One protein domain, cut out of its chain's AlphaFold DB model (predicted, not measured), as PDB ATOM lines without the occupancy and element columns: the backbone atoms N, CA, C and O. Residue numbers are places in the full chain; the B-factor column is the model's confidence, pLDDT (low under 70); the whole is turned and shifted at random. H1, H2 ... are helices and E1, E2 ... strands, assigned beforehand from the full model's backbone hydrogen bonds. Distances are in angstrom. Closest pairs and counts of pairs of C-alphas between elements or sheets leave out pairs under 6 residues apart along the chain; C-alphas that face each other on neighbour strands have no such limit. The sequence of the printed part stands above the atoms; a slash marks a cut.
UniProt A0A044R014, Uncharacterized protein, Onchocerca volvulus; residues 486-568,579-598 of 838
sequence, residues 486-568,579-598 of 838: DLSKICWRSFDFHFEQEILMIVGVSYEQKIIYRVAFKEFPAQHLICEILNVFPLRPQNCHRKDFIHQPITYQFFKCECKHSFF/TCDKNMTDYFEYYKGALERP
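Overview. This is residues 486 to 568 and 579 to 598 of the 838 residues of an uncharacterized protein of Onchocerca volvulus (UniProt A0A044R014). One strongly twisted wall of five antiparallel strands has a short helix, H1, lying across E5 near E1, while a long loop, residues 539 to 555, reaches out at one end of the long axis. The printed part has 103 residues with five named strands and then one named helix, and the sheet's order is E2 E1 E5 E4 E3. The class is mostly strand, though under half of the residues, 48, are in named elements. The whole is compact, with a radius of gyration of the C-alphas of 13.5 A, and elongated in outline, spanning 41 by 26 by 25 A.

Arrangement. E1, residues 492 to 496, and E2, residues 501 to 503, form a hairpin, with N 496 and O 501 within hydrogen-bond range at 2.9 A. E3, residues 511 to 524, bends by 98 degrees at residue 515 and is apart from E1 and E2. E4, residues 529 to 538, bends by 63 degrees at residue 535 and forms a hairpin with E3, N 519 and O 533 being within hydrogen-bond range at 2.8 A. E5, residues 556 to 563, completes a meander E3 E4 E5, each strand the antiparallel neighbour of the one before, with N 532 and O 560 within hydrogen-bond range at 2.8 A. E5 is also antiparallel to E1, at 152 degrees, with N 495 and O 559 within hydrogen-bond range at 2.8 A. H1, residues 584 to 591, is on the sheet at a height of 7.7 A, over E5 and only just not over E1, on which 2 of its C-alphas fall. It runs across the strands, at 67 degrees to E5 on the local plane. The closest C-alphas of E1 and H1 are those of Arg 493 and Met 584, 7.0 A apart. In H1 every O i to N i+4 pair is within hydrogen-bond range.

Along the chain. E1 begins at C-alpha 492 (12.458, 50.326, 142.195). E3 is 25.3 A long, E4 24.5 A and E5 22.6 A; E1 is 13.9 A, H1 9.9 A and E2 6.5 A. H1 ends at C-alpha 591 (26.324, 53.138, 137.125).

Size, cuts and confidence. The C-alphas farthest apart, of Asp 548 and Phe 568, are 44.5 A apart. Residues 569 to 578 are not printed, and 14.7 A separates C-alphas 568 and 579 across this cut, in the link from E5 to H1. The link from E4 to E5 is long, with 17 residues. Mean pLDDT of the printed part is 85.0; residues 486 to 488 and 565 to 568 are under 70.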
ATOM      1  N   ASP A 486       8.134  42.131 150.107       66.21
ATOM      2  CA  ASP A 486       9.333  42.103 149.275       66.21
ATOM      3  C   ASP A 486       9.608  43.500 148.700       66.21
ATOM      4  O   ASP A 486       8.872  43.994 147.839       66.21
ATOM      5  N   LEU A 487      10.658  44.157 149.205       64.18
ATOM      6  CA  LEU A 487      11.028  45.503 148.774       64.18
ATOM      7  C   LEU A 487      11.473  45.531 147.316       64.18
ATOM      8  O   LEU A 487      11.277  46.562 146.681       64.18
ATOM      9  N   SER A 488      11.997  44.433 146.764       65.72
ATOM     10  CA  SER A 488      12.430  44.392 145.359       65.72
ATOM     11  C   SER A 488      11.274  44.676 144.396       65.72
ATOM     12  O   SER A 488      11.441  45.342 143.379       65.72
ATOM     13  N   LYS A 489      10.053  44.281 144.775       70.46
ATOM     14  CA  LYS A 489       8.841  44.500 143.977       70.46
ATOM     15  C   LYS A 489       8.186  45.867 144.190       70.46
ATOM     16  O   LYS A 489       7.298  46.233 143.422       70.46
ATOM     17  N   ILE A 490       8.577  46.603 145.232       74.07
ATOM     18  CA  ILE A 490       7.927  47.859 145.648       74.07
ATOM     19  C   ILE A 490       8.863  49.059 145.448       74.07
ATOM     20  O   ILE A 490       8.425  50.109 144.985       74.07
ATOM     21  N   CYS A 491      10.144  48.906 145.785       82.22
ATOM     22  CA  CYS A 491      11.166  49.946 145.757       82.22
ATOM     23  C   CYS A 491      12.094  49.752 144.556       82.22
ATOM     24  O   CYS A 491      13.196  49.210 144.673       82.22
ATOM     25  N   TRP A 492      11.645  50.227 143.400       87.25
ATOM     26  CA  TRP A 492      12.458  50.326 142.195       87.25
ATOM     27  C   TRP A 492      12.374  51.736 141.620       87.25
ATOM     28  O   TRP A 492      11.395  52.453 141.835       87.25
ATOM     29  N   ARG A 493      13.406  52.128 140.877       90.32
ATOM     30  CA  ARG A 493      13.467  53.401 140.155       90.32
ATOM     31  C   ARG A 493      13.940  53.166 138.736       90.32
ATOM     32  O   ARG A 493      14.747  52.268 138.496       90.32
ATOM     33  N   SER A 494      13.383  53.931 137.807       92.75
ATOM     34  CA  SER A 494      13.649  53.779 136.381       92.75
ATOM     35  C   SER A 494      14.090  55.098 135.772       92.75
ATOM     36  O   SER A 494      13.518  56.139 136.074       92.75
ATOM     37  N   PHE A 495      15.087  55.052 134.900       93.96
ATOM     38  CA  PHE A 495      15.718  56.234 134.330       93.96
ATOM     39  C   PHE A 495      15.803  56.120 132.809       93.96
ATOM     40  O   PHE A 495      16.166  55.077 132.256       93.96
ATOM     41  N   ASP A 496      15.453  57.215 132.143       92.42
ATOM     42  CA  ASP A 496      15.632  57.399 130.709       92.42
ATOM     43  C   ASP A 496      17.083  57.816 130.432       92.42
ATOM     44  O   ASP A 496      17.591  58.757 131.036       92.42
ATOM     45  N   PHE A 497      17.747  57.135 129.499       90.77
ATOM     46  CA  PHE A 497      19.140  57.429 129.157       90.77
ATOM     47  C   PHE A 497      19.333  58.677 128.288       90.77
ATOM     48  O   PHE A 497      20.418  59.241 128.281       90.77
ATOM     49  N   HIS A 498      18.342  59.067 127.487       88.93
ATOM     50  CA  HIS A 498      18.484  60.189 126.557       88.93
ATOM     51  C   HIS A 498      18.338  61.537 127.261       88.93
ATOM     52  O   HIS A 498      19.047  62.486 126.944       88.93
ATOM     53  N   PHE A 499      17.400  61.611 128.199       90.25
ATOM     54  CA  PHE A 499      17.100  62.792 128.991       90.25
ATOM     55  C   PHE A 499      17.729  62.746 130.386       90.25
ATOM     56  O   PHE A 499      17.606  63.727 131.112       90.25
ATOM     57  N   GLU A 500      18.348  61.618 130.757       91.04
ATOM     58  CA  GLU A 500      19.002  61.384 132.054       91.04
ATOM     59  C   GLU A 500      18.101  61.730 133.245       91.04
ATOM     60  O   GLU A 500      18.510  62.320 134.240       91.04
ATOM     61  N   GLN A 501      16.824  61.373 133.121       89.96
ATOM     62  CA  GLN A 501      15.793  61.724 134.088       89.96
ATOM     63  C   GLN A 501      15.043  60.488 134.555       89.96
ATOM     64  O   GLN A 501      14.956  59.474 133.859       89.96
ATOM     65  N   GLU A 502      14.421  60.609 135.719       91.46
ATOM     66  CA  GLU A 502      13.573  59.553 136.233       91.46
ATOM     67  C   GLU A 502      12.211  59.502 135.524       91.46
ATOM     68  O   GLU A 502      11.563  60.525 135.264       91.46
ATOM     69  N   ILE A 503      11.777  58.277 135.250       91.76
ATOM     70  CA  ILE A 503      10.508  57.922 134.621       91.76
ATOM     71  C   ILE A 503       9.827  56.805 135.412       91.76
ATOM     72  O   ILE A 503      10.481  55.998 136.077       91.76
ATOM     73  N   LEU A 504       8.501  56.702 135.300       88.38
ATOM     74  CA  LEU A 504       7.755  55.650 135.986       88.38
ATOM     75  C   LEU A 504       7.430  54.462 135.063       88.38
ATOM     76  O   LEU A 504       6.510  54.509 134.242       88.38
ATOM     77  N   MET A 505       8.159  53.359 135.241       88.41
ATOM     78  CA  MET A 505       8.033  52.127 134.449       88.41
ATOM     79  C   MET A 505       7.471  50.944 135.255       88.41
ATOM     80  O   MET A 505       8.215  50.110 135.765       88.41
ATOM     81  N   ILE A 506       6.143  50.837 135.342       84.30
ATOM     82  CA  ILE A 506       5.452  49.754 136.060       84.30
ATOM     83  C   ILE A 506       5.166  48.586 135.099       84.30
ATOM     84  O   ILE A 506       4.505  48.771 134.074       84.30
ATOM     85  N   VAL A 507       5.611  47.373 135.444       81.22
ATOM     86  CA  VAL A 507       5.285  46.141 134.696       81.22
ATOM     87  C   VAL A 507       3.764  45.968 134.600       81.22
ATOM     88  O   VAL A 507       3.058  46.110 135.594       81.22
ATOM     89  N   GLY A 508       3.248  45.663 133.410       79.71
ATOM     90  CA  GLY A 508       1.817  45.450 133.161       79.71
ATOM     91  C   GLY A 508       0.988  46.734 133.038       79.71
ATOM     92  O   GLY A 508      -0.171  46.660 132.641       79.71
ATOM     93  N   VAL A 509       1.565  47.907 133.328       82.60
ATOM     94  CA  VAL A 509       0.888  49.207 133.172       82.60
ATOM     95  C   VAL A 509       1.619  50.094 132.164       82.60
ATOM     96  O   VAL A 509       1.003  50.587 131.221       82.60
ATOM     97  N   SER A 510       2.928  50.287 132.345       86.86
ATOM     98  CA  SER A 510       3.780  51.066 131.436       86.86
ATOM     99  C   SER A 510       4.280  50.226 130.258       86.86
ATOM    100  O   SER A 510       4.498  50.768 129.177       86.86
ATOM    101  N   TYR A 511       4.469  48.917 130.451       88.50
ATOM    102  CA  TYR A 511       4.955  47.979 129.433       88.50
ATOM    103  C   TYR A 511       4.447  46.556 129.674       88.50
ATOM    104  O   TYR A 511       4.083  46.195 130.795       88.50
ATOM    105  N   GLU A 512       4.432  45.735 128.626       83.07
ATOM    106  CA  GLU A 512       3.950  44.357 128.704       83.07
ATOM    107  C   GLU A 512       5.006  43.407 129.289       83.07
ATOM    108  O   GLU A 512       6.154  43.383 128.850       83.07
ATOM    109  N   GLN A 513       4.611  42.570 130.255       81.16
ATOM    110  CA  GLN A 513       5.533  41.640 130.919       81.16
ATOM    111  C   GLN A 513       6.067  40.541 129.986       81.16
ATOM    112  O   GLN A 513       7.181  40.060 130.165       81.16
ATOM    113  N   LYS A 514       5.273  40.134 128.990       78.69
ATOM    114  CA  LYS A 514       5.625  39.053 128.057       78.69
ATOM    115  C   LYS A 514       6.719  39.452 127.061       78.69
ATOM    116  O   LYS A 514       7.351  38.575 126.484       78.69
ATOM    117  N   ILE A 515       6.943  40.753 126.860       76.05
ATOM    118  CA  ILE A 515       7.867  41.300 125.856       76.05
ATOM    119  C   ILE A 515       8.924  42.153 126.567       76.05
ATOM    120  O   ILE A 515       9.017  43.367 126.378       76.05
ATOM    121  N   ILE A 516       9.708  41.498 127.425       85.79
ATOM    122  CA  ILE A 516      10.851  42.099 128.118       85.79
ATOM    123  C   ILE A 516      12.122  41.428 127.610       85.79
ATOM    124  O   ILE A 516      12.297  40.219 127.746       85.79
ATOM    125  N   TYR A 517      13.033  42.229 127.069       87.72
ATOM    126  CA  TYR A 517      14.382  41.798 126.745       87.72
ATOM    127  C   TYR A 517      15.363  42.448 127.721       87.72
ATOM    128  O   TYR A 517      15.553  43.665 127.713       87.72
ATOM    129  N   ARG A 518      15.984  41.630 128.574       91.24
ATOM    130  CA  ARG A 518      17.041  42.080 129.480       91.24
ATOM    131  C   ARG A 518      18.337  42.225 128.692       91.24
ATOM    132  O   ARG A 518      18.879  41.241 128.201       91.24
ATOM    133  N   VAL A 519      18.808  43.458 128.585       90.79
ATOM    134  CA  VAL A 519      20.027  43.816 127.855       90.79
ATOM    135  C   VAL A 519      21.247  43.525 128.711       90.79
ATOM    136  O   VAL A 519      22.110  42.755 128.315       90.79
ATOM    137  N   ALA A 520      21.293  44.124 129.896       90.83
ATOM    138  CA  ALA A 520      22.415  44.029 130.813       90.83
ATOM    139  C   ALA A 520      21.896  43.944 132.245       90.83
ATOM    140  O   ALA A 520      20.786  44.389 132.545       90.83
ATOM    141  N   PHE A 521      22.699  43.362 133.125       92.35
ATOM    142  CA  PHE A 521      22.352  43.140 134.519       92.35
ATOM    143  C   PHE A 521      23.613  43.174 135.367       92.35
ATOM    144  O   PHE A 521      24.624  42.572 135.005       92.35
ATOM    145  N   LYS A 522      23.542  43.855 136.507       92.59
ATOM    146  CA  LYS A 522      24.615  43.871 137.490       92.59
ATOM    147  C   LYS A 522      24.044  44.051 138.879       92.59
ATOM    148  O   LYS A 522      23.188  44.897 139.132       92.59
ATOM    149  N   GLU A 523      24.567  43.251 139.790       90.77
ATOM    150  CA  GLU A 523      24.309  43.413 141.205       90.77
ATOM    151  C   GLU A 523      25.384  44.308 141.828       90.77
ATOM    152  O   GLU A 523      26.570  44.196 141.506       90.77
ATOM    153  N   PHE A 524      24.961  45.172 142.747       87.72
ATOM    154  CA  PHE A 524      25.817  46.025 143.562       87.72
ATOM    155  C   PHE A 524      25.630  45.649 145.041       87.72
ATOM    156  O   PHE A 524      24.828  46.273 145.746       87.72
ATOM    157  N   PRO A 525      26.341  44.612 145.536       83.16
ATOM    158  CA  PRO A 525      26.103  44.052 146.866       83.16
ATOM    159  C   PRO A 525      26.328  45.052 148.001       83.16
ATOM    160  O   PRO A 525      25.576  45.045 148.969       83.16
ATOM    161  N   ALA A 526      27.319  45.941 147.871       82.83
ATOM    162  CA  ALA A 526      27.651  46.941 148.890       82.83
ATOM    163  C   ALA A 526      26.549  47.999 149.083       82.83
ATOM    164  O   ALA A 526      26.424  48.579 150.158       82.83
ATOM    165  N   GLN A 527      25.749  48.246 148.045       81.40
ATOM    166  CA  GLN A 527      24.610  49.162 148.058       81.40
ATOM    167  C   GLN A 527      23.277  48.414 148.231       81.40
ATOM    168  O   GLN A 527      22.237  49.051 148.377       81.40
ATOM    169  N   HIS A 528      23.305  47.076 148.223       82.69
ATOM    170  CA  HIS A 528      22.132  46.200 148.224       82.69
ATOM    171  C   HIS A 528      21.165  46.464 147.059       82.69
ATOM    172  O   HIS A 528      19.943  46.438 147.237       82.69
ATOM    173  N   LEU A 529      21.712  46.707 145.865       87.90
ATOM    174  CA  LEU A 529      20.940  47.024 144.665       87.90
ATOM    175  C   LEU A 529      21.129  45.979 143.574       87.90
ATOM    176  O   LEU A 529      22.217  45.431 143.389       87.90
ATOM    177  N   ILE A 530      20.069  45.773 142.807       90.55
ATOM    178  CA  ILE A 530      20.102  45.058 141.539       90.55
ATOM    179  C   ILE A 530      19.724  46.061 140.460       90.55
ATOM    180  O   ILE A 530      18.662  46.674 140.541       90.55
ATOM    181  N   CYS A 531      20.589  46.233 139.466       92.92
ATOM    182  CA  CYS A 531      20.359  47.152 138.364       92.92
ATOM    183  C   CYS A 531      20.427  46.422 137.028       92.92
ATOM    184  O   CYS A 531      21.287  45.570 136.797       92.92
ATOM    185  N   GLU A 532      19.518  46.771 136.131       93.06
ATOM    186  CA  GLU A 532      19.385  46.162 134.818       93.06
ATOM    187  C   GLU A 532      19.002  47.200 133.762       93.06
ATOM    188  O   GLU A 532      18.411  48.241 134.052       93.06
ATOM    189  N   ILE A 533      19.350  46.898 132.515       93.77
ATOM    190  CA  ILE A 533      18.878  47.631 131.342       93.77
ATOM    191  C   ILE A 533      17.842  46.758 130.656       93.77
ATOM    192  O   ILE A 533      18.115  45.603 130.315       93.77
ATOM    193  N   LEU A 534      16.650  47.311 130.462       93.38
ATOM    194  CA  LEU A 534      15.526  46.600 129.870       93.38
ATOM    195  C   LEU A 534      15.104  47.264 128.568       93.38
ATOM    196  O   LEU A 534      14.915  48.478 128.513       93.38
ATOM    197  N   ASN A 535      14.882  46.428 127.559       92.39
ATOM    198  CA  ASN A 535      14.199  46.779 126.325       92.39
ATOM    199  C   ASN A 535      12.786  46.214 126.381       92.39
ATOM    200  O   ASN A 535      12.601  45.002 126.515       92.39
ATOM    201  N   VAL A 536      11.789  47.087 126.283       91.85
ATOM    202  CA  VAL A 536      10.381  46.710 126.448       91.85
ATOM    203  C   VAL A 536       9.518  47.299 125.347       91.85
ATOM    204  O   VAL A 536       9.866  48.323 124.753       91.85
ATOM    205  N   PHE A 537       8.366  46.673 125.098       88.58
ATOM    206  CA  PHE A 537       7.319  47.305 124.304       88.58
ATOM    207  C   PHE A 537       6.436  48.189 125.200       88.58
ATOM    208  O   PHE A 537       5.804  47.685 126.136       88.58
ATOM    209  N   PRO A 538       6.392  49.505 124.951       88.82
ATOM    210  CA  PRO A 538       5.651  50.426 125.788       88.82
ATOM    211  C   PRO A 538       4.139  50.369 125.543       88.82
ATOM    212  O   PRO A 538       3.682  50.417 124.405       88.82
ATOM    213  N   LEU A 539       3.358  50.337 126.625       87.55
ATOM    214  CA  LEU A 539       1.889  50.425 126.598       87.55
ATOM    215  C   LEU A 539       1.382  51.862 126.777       87.55
ATOM    216  O   LEU A 539       0.255  52.181 126.399       87.55
ATOM    217  N   ARG A 540       2.205  52.731 127.373       87.23
ATOM    218  CA  ARG A 540       1.917  54.152 127.607       87.23
ATOM    219  C   ARG A 540       3.136  55.005 127.274       87.23
ATOM    220  O   ARG A 540       4.237  54.476 127.306       87.23
ATOM    221  N   PRO A 541       2.985  56.309 127.019       88.08
ATOM    222  CA  PRO A 541       4.111  57.236 126.929       88.08
ATOM    223  C   PRO A 541       4.987  57.294 128.200       88.08
ATOM    224  O   PRO A 541       4.468  57.453 129.298       88.08
ATOM    225  N   GLN A 542       6.316  57.218 128.057       87.09
ATOM    226  CA  GLN A 542       7.287  57.191 129.177       87.09
ATOM    227  C   GLN A 542       7.647  58.589 129.667       87.09
ATOM    228  O   GLN A 542       7.725  58.849 130.864       87.09
ATOM    229  N   ASN A 543       7.856  59.492 128.710       88.97
ATOM    230  CA  ASN A 543       8.251  60.878 128.933       88.97
ATOM    231  C   ASN A 543       7.085  61.835 128.629       88.97
ATOM    232  O   ASN A 543       7.289  62.899 128.061       88.97
ATOM    233  N   CYS A 544       5.847  61.440 128.938       89.09
ATOM    234  CA  CYS A 544       4.642  62.247 128.686       89.09
ATOM    235  C   CYS A 544       4.587  63.569 129.450       89.09
ATOM    236  O   CYS A 544       3.885  64.481 129.025       89.09
ATOM    237  N   HIS A 545       5.333  63.687 130.548       88.26
ATOM    238  CA  HIS A 545       5.466  64.928 131.310       88.26
ATOM    239  C   HIS A 545       6.235  66.002 130.521       88.26
ATOM    240  O   HIS A 545       6.203  67.183 130.867       88.26
ATOM    241  N   ARG A 546       6.922  65.607 129.440       87.99
ATOM    242  CA  ARG A 546       7.663  66.495 128.543       87.99
ATOM    243  C   ARG A 546       6.821  66.921 127.342       87.99
ATOM    244  O   ARG A 546       6.128  66.114 126.733       87.99
ATOM    245  N   LYS A 547       6.948  68.192 126.952       83.07
ATOM    246  CA  LYS A 547       6.269  68.769 125.771       83.07
ATOM    247  C   LYS A 547       7.130  68.763 124.504       83.07
ATOM    248  O   LYS A 547       6.602  68.919 123.409       83.07
ATOM    249  N   ASP A 548       8.444  68.605 124.649       84.16
ATOM    250  CA  ASP A 548       9.440  68.605 123.569       84.16
ATOM    251  C   ASP A 548       9.684  67.215 122.956       84.16
ATOM    252  O   ASP A 548      10.487  67.069 122.034       84.16
ATOM    253  N   PHE A 549       8.985  66.196 123.454       80.74
ATOM    254  CA  PHE A 549       9.129  64.805 123.054       80.74
ATOM    255  C   PHE A 549       7.776  64.224 122.653       80.74
ATOM    256  O   PHE A 549       6.779  64.409 123.351       80.74
ATOM    257  N   ILE A 550       7.744  63.474 121.551       80.66
ATOM    258  CA  ILE A 550       6.548  62.739 121.138       80.66
ATOM    259  C   ILE A 550       6.803  61.247 121.310       80.66
ATOM    260  O   ILE A 550       7.735  60.679 120.744       80.66
ATOM    261  N   HIS A 551       5.938  60.585 122.072       80.30
ATOM    262  CA  HIS A 551       6.041  59.147 122.266       80.30
ATOM    263  C   HIS A 551       5.856  58.379 120.948       80.30
ATOM    264  O   HIS A 551       4.939  58.649 120.169       80.30
ATOM    265  N   GLN A 552       6.716  57.384 120.727       75.89
ATOM    266  CA  GLN A 552       6.573  56.398 119.660       75.89
ATOM    267  C   GLN A 552       6.314  55.015 120.265       75.89
ATOM    268  O   GLN A 552       7.064  54.609 121.153       75.89
ATOM    269  N   PRO A 553       5.326  54.257 119.750       78.65
ATOM    270  CA  PRO A 553       5.059  52.885 120.175       78.65
ATOM    271  C   PRO A 553       6.073  51.923 119.528       78.65
ATOM    272  O   PRO A 553       5.745  51.131 118.645       78.65
ATOM    273  N   ILE A 554       7.338  52.065 119.910       82.23
ATOM    274  CA  ILE A 554       8.482  51.255 119.476       82.23
ATOM    275  C   ILE A 554       9.213  50.724 120.707       82.23
ATOM    276  O   ILE A 554       8.965  51.194 121.813       82.23
ATOM    277  N   THR A 555      10.133  49.774 120.525       87.09
ATOM    278  CA  THR A 555      10.968  49.279 121.624       87.09
ATOM    279  C   THR A 555      11.642  50.438 122.358       87.09
ATOM    280  O   THR A 555      12.296  51.275 121.733       87.09
ATOM    281  N   TYR A 556      11.492  50.459 123.679       90.57
ATOM    282  CA  TYR A 556      12.017  51.491 124.560       90.57
ATOM    283  C   TYR A 556      13.032  50.887 125.530       90.57
ATOM    284  O   TYR A 556      12.771  49.836 126.118       90.57
ATOM    285  N   GLN A 557      14.176  51.553 125.675       92.74
ATOM    286  CA  GLN A 557      15.285  51.149 126.532       92.74
ATOM    287  C   GLN A 557      15.380  52.072 127.743       92.74
ATOM    288  O   GLN A 557      15.417  53.294 127.599       92.74
ATOM    289  N   PHE A 558      15.471  51.490 128.934       93.99
ATOM    290  CA  PHE A 558      15.641  52.246 130.170       93.99
ATOM    291  C   PHE A 558      16.483  51.488 131.188       93.99
ATOM    292  O   PHE A 558      16.626  50.264 131.126       93.99
ATOM    293  N   PHE A 559      17.042  52.245 132.123       94.12
ATOM    294  CA  PHE A 559      17.769  51.722 133.269       94.12
ATOM    295  C   PHE A 559      16.802  51.525 134.427       94.12
ATOM    296  O   PHE A 559      16.042  52.436 134.745       94.12
ATOM    297  N   LYS A 560      16.836  50.369 135.079       92.97
ATOM    298  CA  LYS A 560      16.031  50.070 136.262       92.97
ATOM    299  C   LYS A 560      16.951  49.598 137.377       92.97
ATOM    300  O   LYS A 560      17.740  48.687 137.158       92.97
ATOM    301  N   CYS A 561      16.801  50.154 138.573       91.23
ATOM    302  CA  CYS A 561      17.396  49.592 139.783       91.23
ATOM    303  C   CYS A 561      16.322  49.295 140.820       91.23
ATOM    304  O   CYS A 561      15.409  50.096 141.023       91.23
ATOM    305  N   GLU A 562      16.470  48.179 141.521       88.96
ATOM    306  CA  GLU A 562      15.599  47.750 142.610       88.96
ATOM    307  C   GLU A 562      16.408  47.362 143.850       88.96
ATOM    308  O   GLU A 562      17.577  46.971 143.771       88.96
ATOM    309  N   CYS A 563      15.786  47.499 145.019       85.66
ATOM    310  CA  CYS A 563      16.413  47.131 146.282       85.66
ATOM    311  C   CYS A 563      16.356  45.616 146.511       85.66
ATOM    312  O   CYS A 563      15.288  45.018 146.424       85.66
ATOM    313  N   LYS A 564      17.478  44.994 146.890       78.58
ATOM    314  CA  LYS A 564      17.558  43.538 147.110       78.58
ATOM    315  C   LYS A 564      17.013  43.077 148.476       78.58
ATOM    316  O   LYS A 564      16.746  41.895 148.667       78.58
ATOM    317  N   HIS A 565      16.876  43.977 149.450       65.01
ATOM    318  CA  HIS A 565      16.596  43.601 150.842       65.01
ATOM    319  C   HIS A 565      15.202  42.993 151.062       65.01
ATOM    320  O   HIS A 565      14.185  43.558 150.662       65.01
ATOM    321  N   SER A 566      15.150  41.894 151.822       57.38
ATOM    322  CA  SER A 566      13.913  41.439 152.462       57.38
ATOM    323  C   SER A 566      13.720  42.171 153.797       57.38
ATOM    324  O   SER A 566      14.686  42.487 154.492       57.38
ATOM    325  N   PHE A 567      12.470  42.444 154.178       51.25
ATOM    326  CA  PHE A 567      12.135  43.221 155.381       51.25
ATOM    327  C   PHE A 567      12.666  42.630 156.702       51.25
ATOM    328  O   PHE A 567      12.786  43.363 157.684       51.25
ATOM    329  N   PHE A 568      12.982  41.331 156.754       49.88
ATOM    330  CA  PHE A 568      13.390  40.669 157.997       49.88
ATOM    331  C   PHE A 568      14.676  41.242 158.612       49.88
ATOM    332  O   PHE A 568      14.815  41.190 159.831       49.88
ATOM    333  N   THR A 579      15.299  54.576 153.631       73.31
ATOM    334  CA  THR A 579      14.780  54.135 152.332       73.31
ATOM    335  C   THR A 579      15.958  53.821 151.404       73.31
ATOM    336  O   THR A 579      16.776  54.706 151.135       73.31
ATOM    337  N   CYS A 580      16.065  52.575 150.941       74.41
ATOM    338  CA  CYS A 580      17.166  52.080 150.100       74.41
ATOM    339  C   CYS A 580      17.288  52.809 148.746       74.41
ATOM    340  O   CYS A 580      18.374  52.934 148.191       74.41
ATOM    341  N   ASP A 581      16.184  53.350 148.240       80.21
ATOM    342  CA  ASP A 581      16.048  53.974 146.926       80.21
ATOM    343  C   ASP A 581      16.286  55.501 146.927       80.21
ATOM    344  O   ASP A 581      16.184  56.158 145.886       80.21
ATOM    345  N   LYS A 582      16.624  56.091 148.085       81.36
ATOM    346  CA  LYS A 582      16.802  57.548 148.224       81.36
ATOM    347  C   LYS A 582      17.883  58.107 147.292       81.36
ATOM    348  O   LYS A 582      17.641  59.110 146.633       81.36
ATOM    349  N   ASN A 583      19.036  57.442 147.219       84.47
ATOM    350  CA  ASN A 583      20.214  57.903 146.466       84.47
ATOM    351  C   ASN A 583      20.289  57.304 145.050       84.47
ATOM    352  O   ASN A 583      21.337  57.297 144.418       84.47
ATOM    353  N   MET A 584      19.187  56.753 144.542       86.58
ATOM    354  CA  MET A 584      19.164  56.082 143.238       86.58
ATOM    355  C   MET A 584      19.463  56.993 142.054       86.58
ATOM    356  O   MET A 584      19.991  56.509 141.063       86.58
ATOM    357  N   THR A 585      19.159  58.287 142.147       87.90
ATOM    358  CA  THR A 585      19.568  59.253 141.119       87.90
ATOM    359  C   THR A 585      21.093  59.323 141.027       87.90
ATOM    360  O   THR A 585      21.638  59.237 139.934       87.90
ATOM    361  N   ASP A 586      21.784  59.358 142.170       88.59
ATOM    362  CA  ASP A 586      23.248  59.318 142.207       88.59
ATOM    363  C   ASP A 586      23.763  57.979 141.659       88.59
ATOM    364  O   ASP A 586      24.697  57.942 140.865       88.59
ATOM    365  N   TYR A 587      23.135  56.857 142.034       87.05
ATOM    366  CA  TYR A 587      23.521  55.537 141.523       87.05
ATOM    367  C   TYR A 587      23.317  55.393 140.016       87.05
ATOM    368  O   TYR A 587      24.134  54.746 139.370       87.05
ATOM    369  N   PHE A 588      22.278  56.000 139.441       90.63
ATOM    370  CA  PHE A 588      22.134  56.067 137.991       90.63
ATOM    371  C   PHE A 588      23.326  56.799 137.366       90.63
ATOM    372  O   PHE A 588      23.964  56.243 136.478       90.63
ATOM    373  N   GLU A 589      23.701  57.970 137.882       90.15
ATOM    374  CA  GLU A 589      24.861  58.716 137.380       90.15
ATOM    375  C   GLU A 589      26.172  57.922 137.488       90.15
ATOM    376  O   GLU A 589      26.958  57.892 136.538       90.15
ATOM    377  N   TYR A 590      26.385  57.205 138.597       86.34
ATOM    378  CA  TYR A 590      27.581  56.376 138.788       86.34
ATOM    379  C   TYR A 590      27.583  55.087 137.955       86.34
ATOM    380  O   TYR A 590      28.651  54.617 137.555       86.34
ATOM    381  N   TYR A 591      26.419  54.478 137.714       86.22
ATOM    382  CA  TYR A 591      26.324  53.138 137.125       86.22
ATOM    383  C   TYR A 591      25.801  53.108 135.688       86.22
ATOM    384  O   TYR A 591      25.905  52.054 135.056       86.22
ATOM    385  N   LYS A 592      25.330  54.230 135.123       85.48
ATOM    386  CA  LYS A 592      24.869  54.294 133.722       85.48
ATOM    387  C   LYS A 592      25.945  53.873 132.720       85.48
ATOM    388  O   LYS A 592      25.613  53.299 131.690       85.48
ATOM    389  N   GLY A 593      27.221  54.108 133.044       86.85
ATOM    390  CA  GLY A 593      28.370  53.648 132.253       86.85
ATOM    391  C   GLY A 593      28.908  52.265 132.638       86.85
ATOM    392  O   GLY A 593      29.737  51.718 131.922       86.85
ATOM    393  N   ALA A 594      28.463  51.686 133.759       87.65
ATOM    394  CA  ALA A 594      28.950  50.395 134.254       87.65
ATOM    395  C   ALA A 594      28.227  49.186 133.635       87.65
ATOM    396  O   ALA A 594      28.688  48.054 133.804       87.65
ATOM    397  N   LEU A 595      27.083  49.418 132.986       88.25
ATOM    398  CA  LEU A 595      26.321  48.435 132.225       88.25
ATOM    399  C   LEU A 595      26.455  48.754 130.737       88.25
ATOM    400  O   LEU A 595      26.130  49.860 130.307       88.25
ATOM    401  N   GLU A 596      26.912  47.781 129.954       90.49
ATOM    402  CA  GLU A 596      27.031  47.947 128.508       90.49
ATOM    403  C   GLU A 596      25.656  48.125 127.859       90.49
ATOM    404  O   GLU A 596      24.663  47.499 128.247       90.49
ATOM    405  N   ARG A 597      25.609  49.001 126.853       92.42
ATOM    406  CA  ARG A 597      24.414  49.287 126.062       92.42
ATOM    407  C   ARG A 597      24.637  48.868 124.617       92.42
ATOM    408  O   ARG A 597      25.756  49.008 124.128       92.42
ATOM    409  N   PRO A 598      23.579  48.430 123.911       92.46
ATOM    410  CA  PRO A 598      23.644  48.159 122.490       92.46
ATOM    411  C   PRO A 598      24.124  49.395 121.753       92.46
ATOM    412  O   PRO A 598      23.780  50.521 122.129       92.46
TER     413      PRO A 598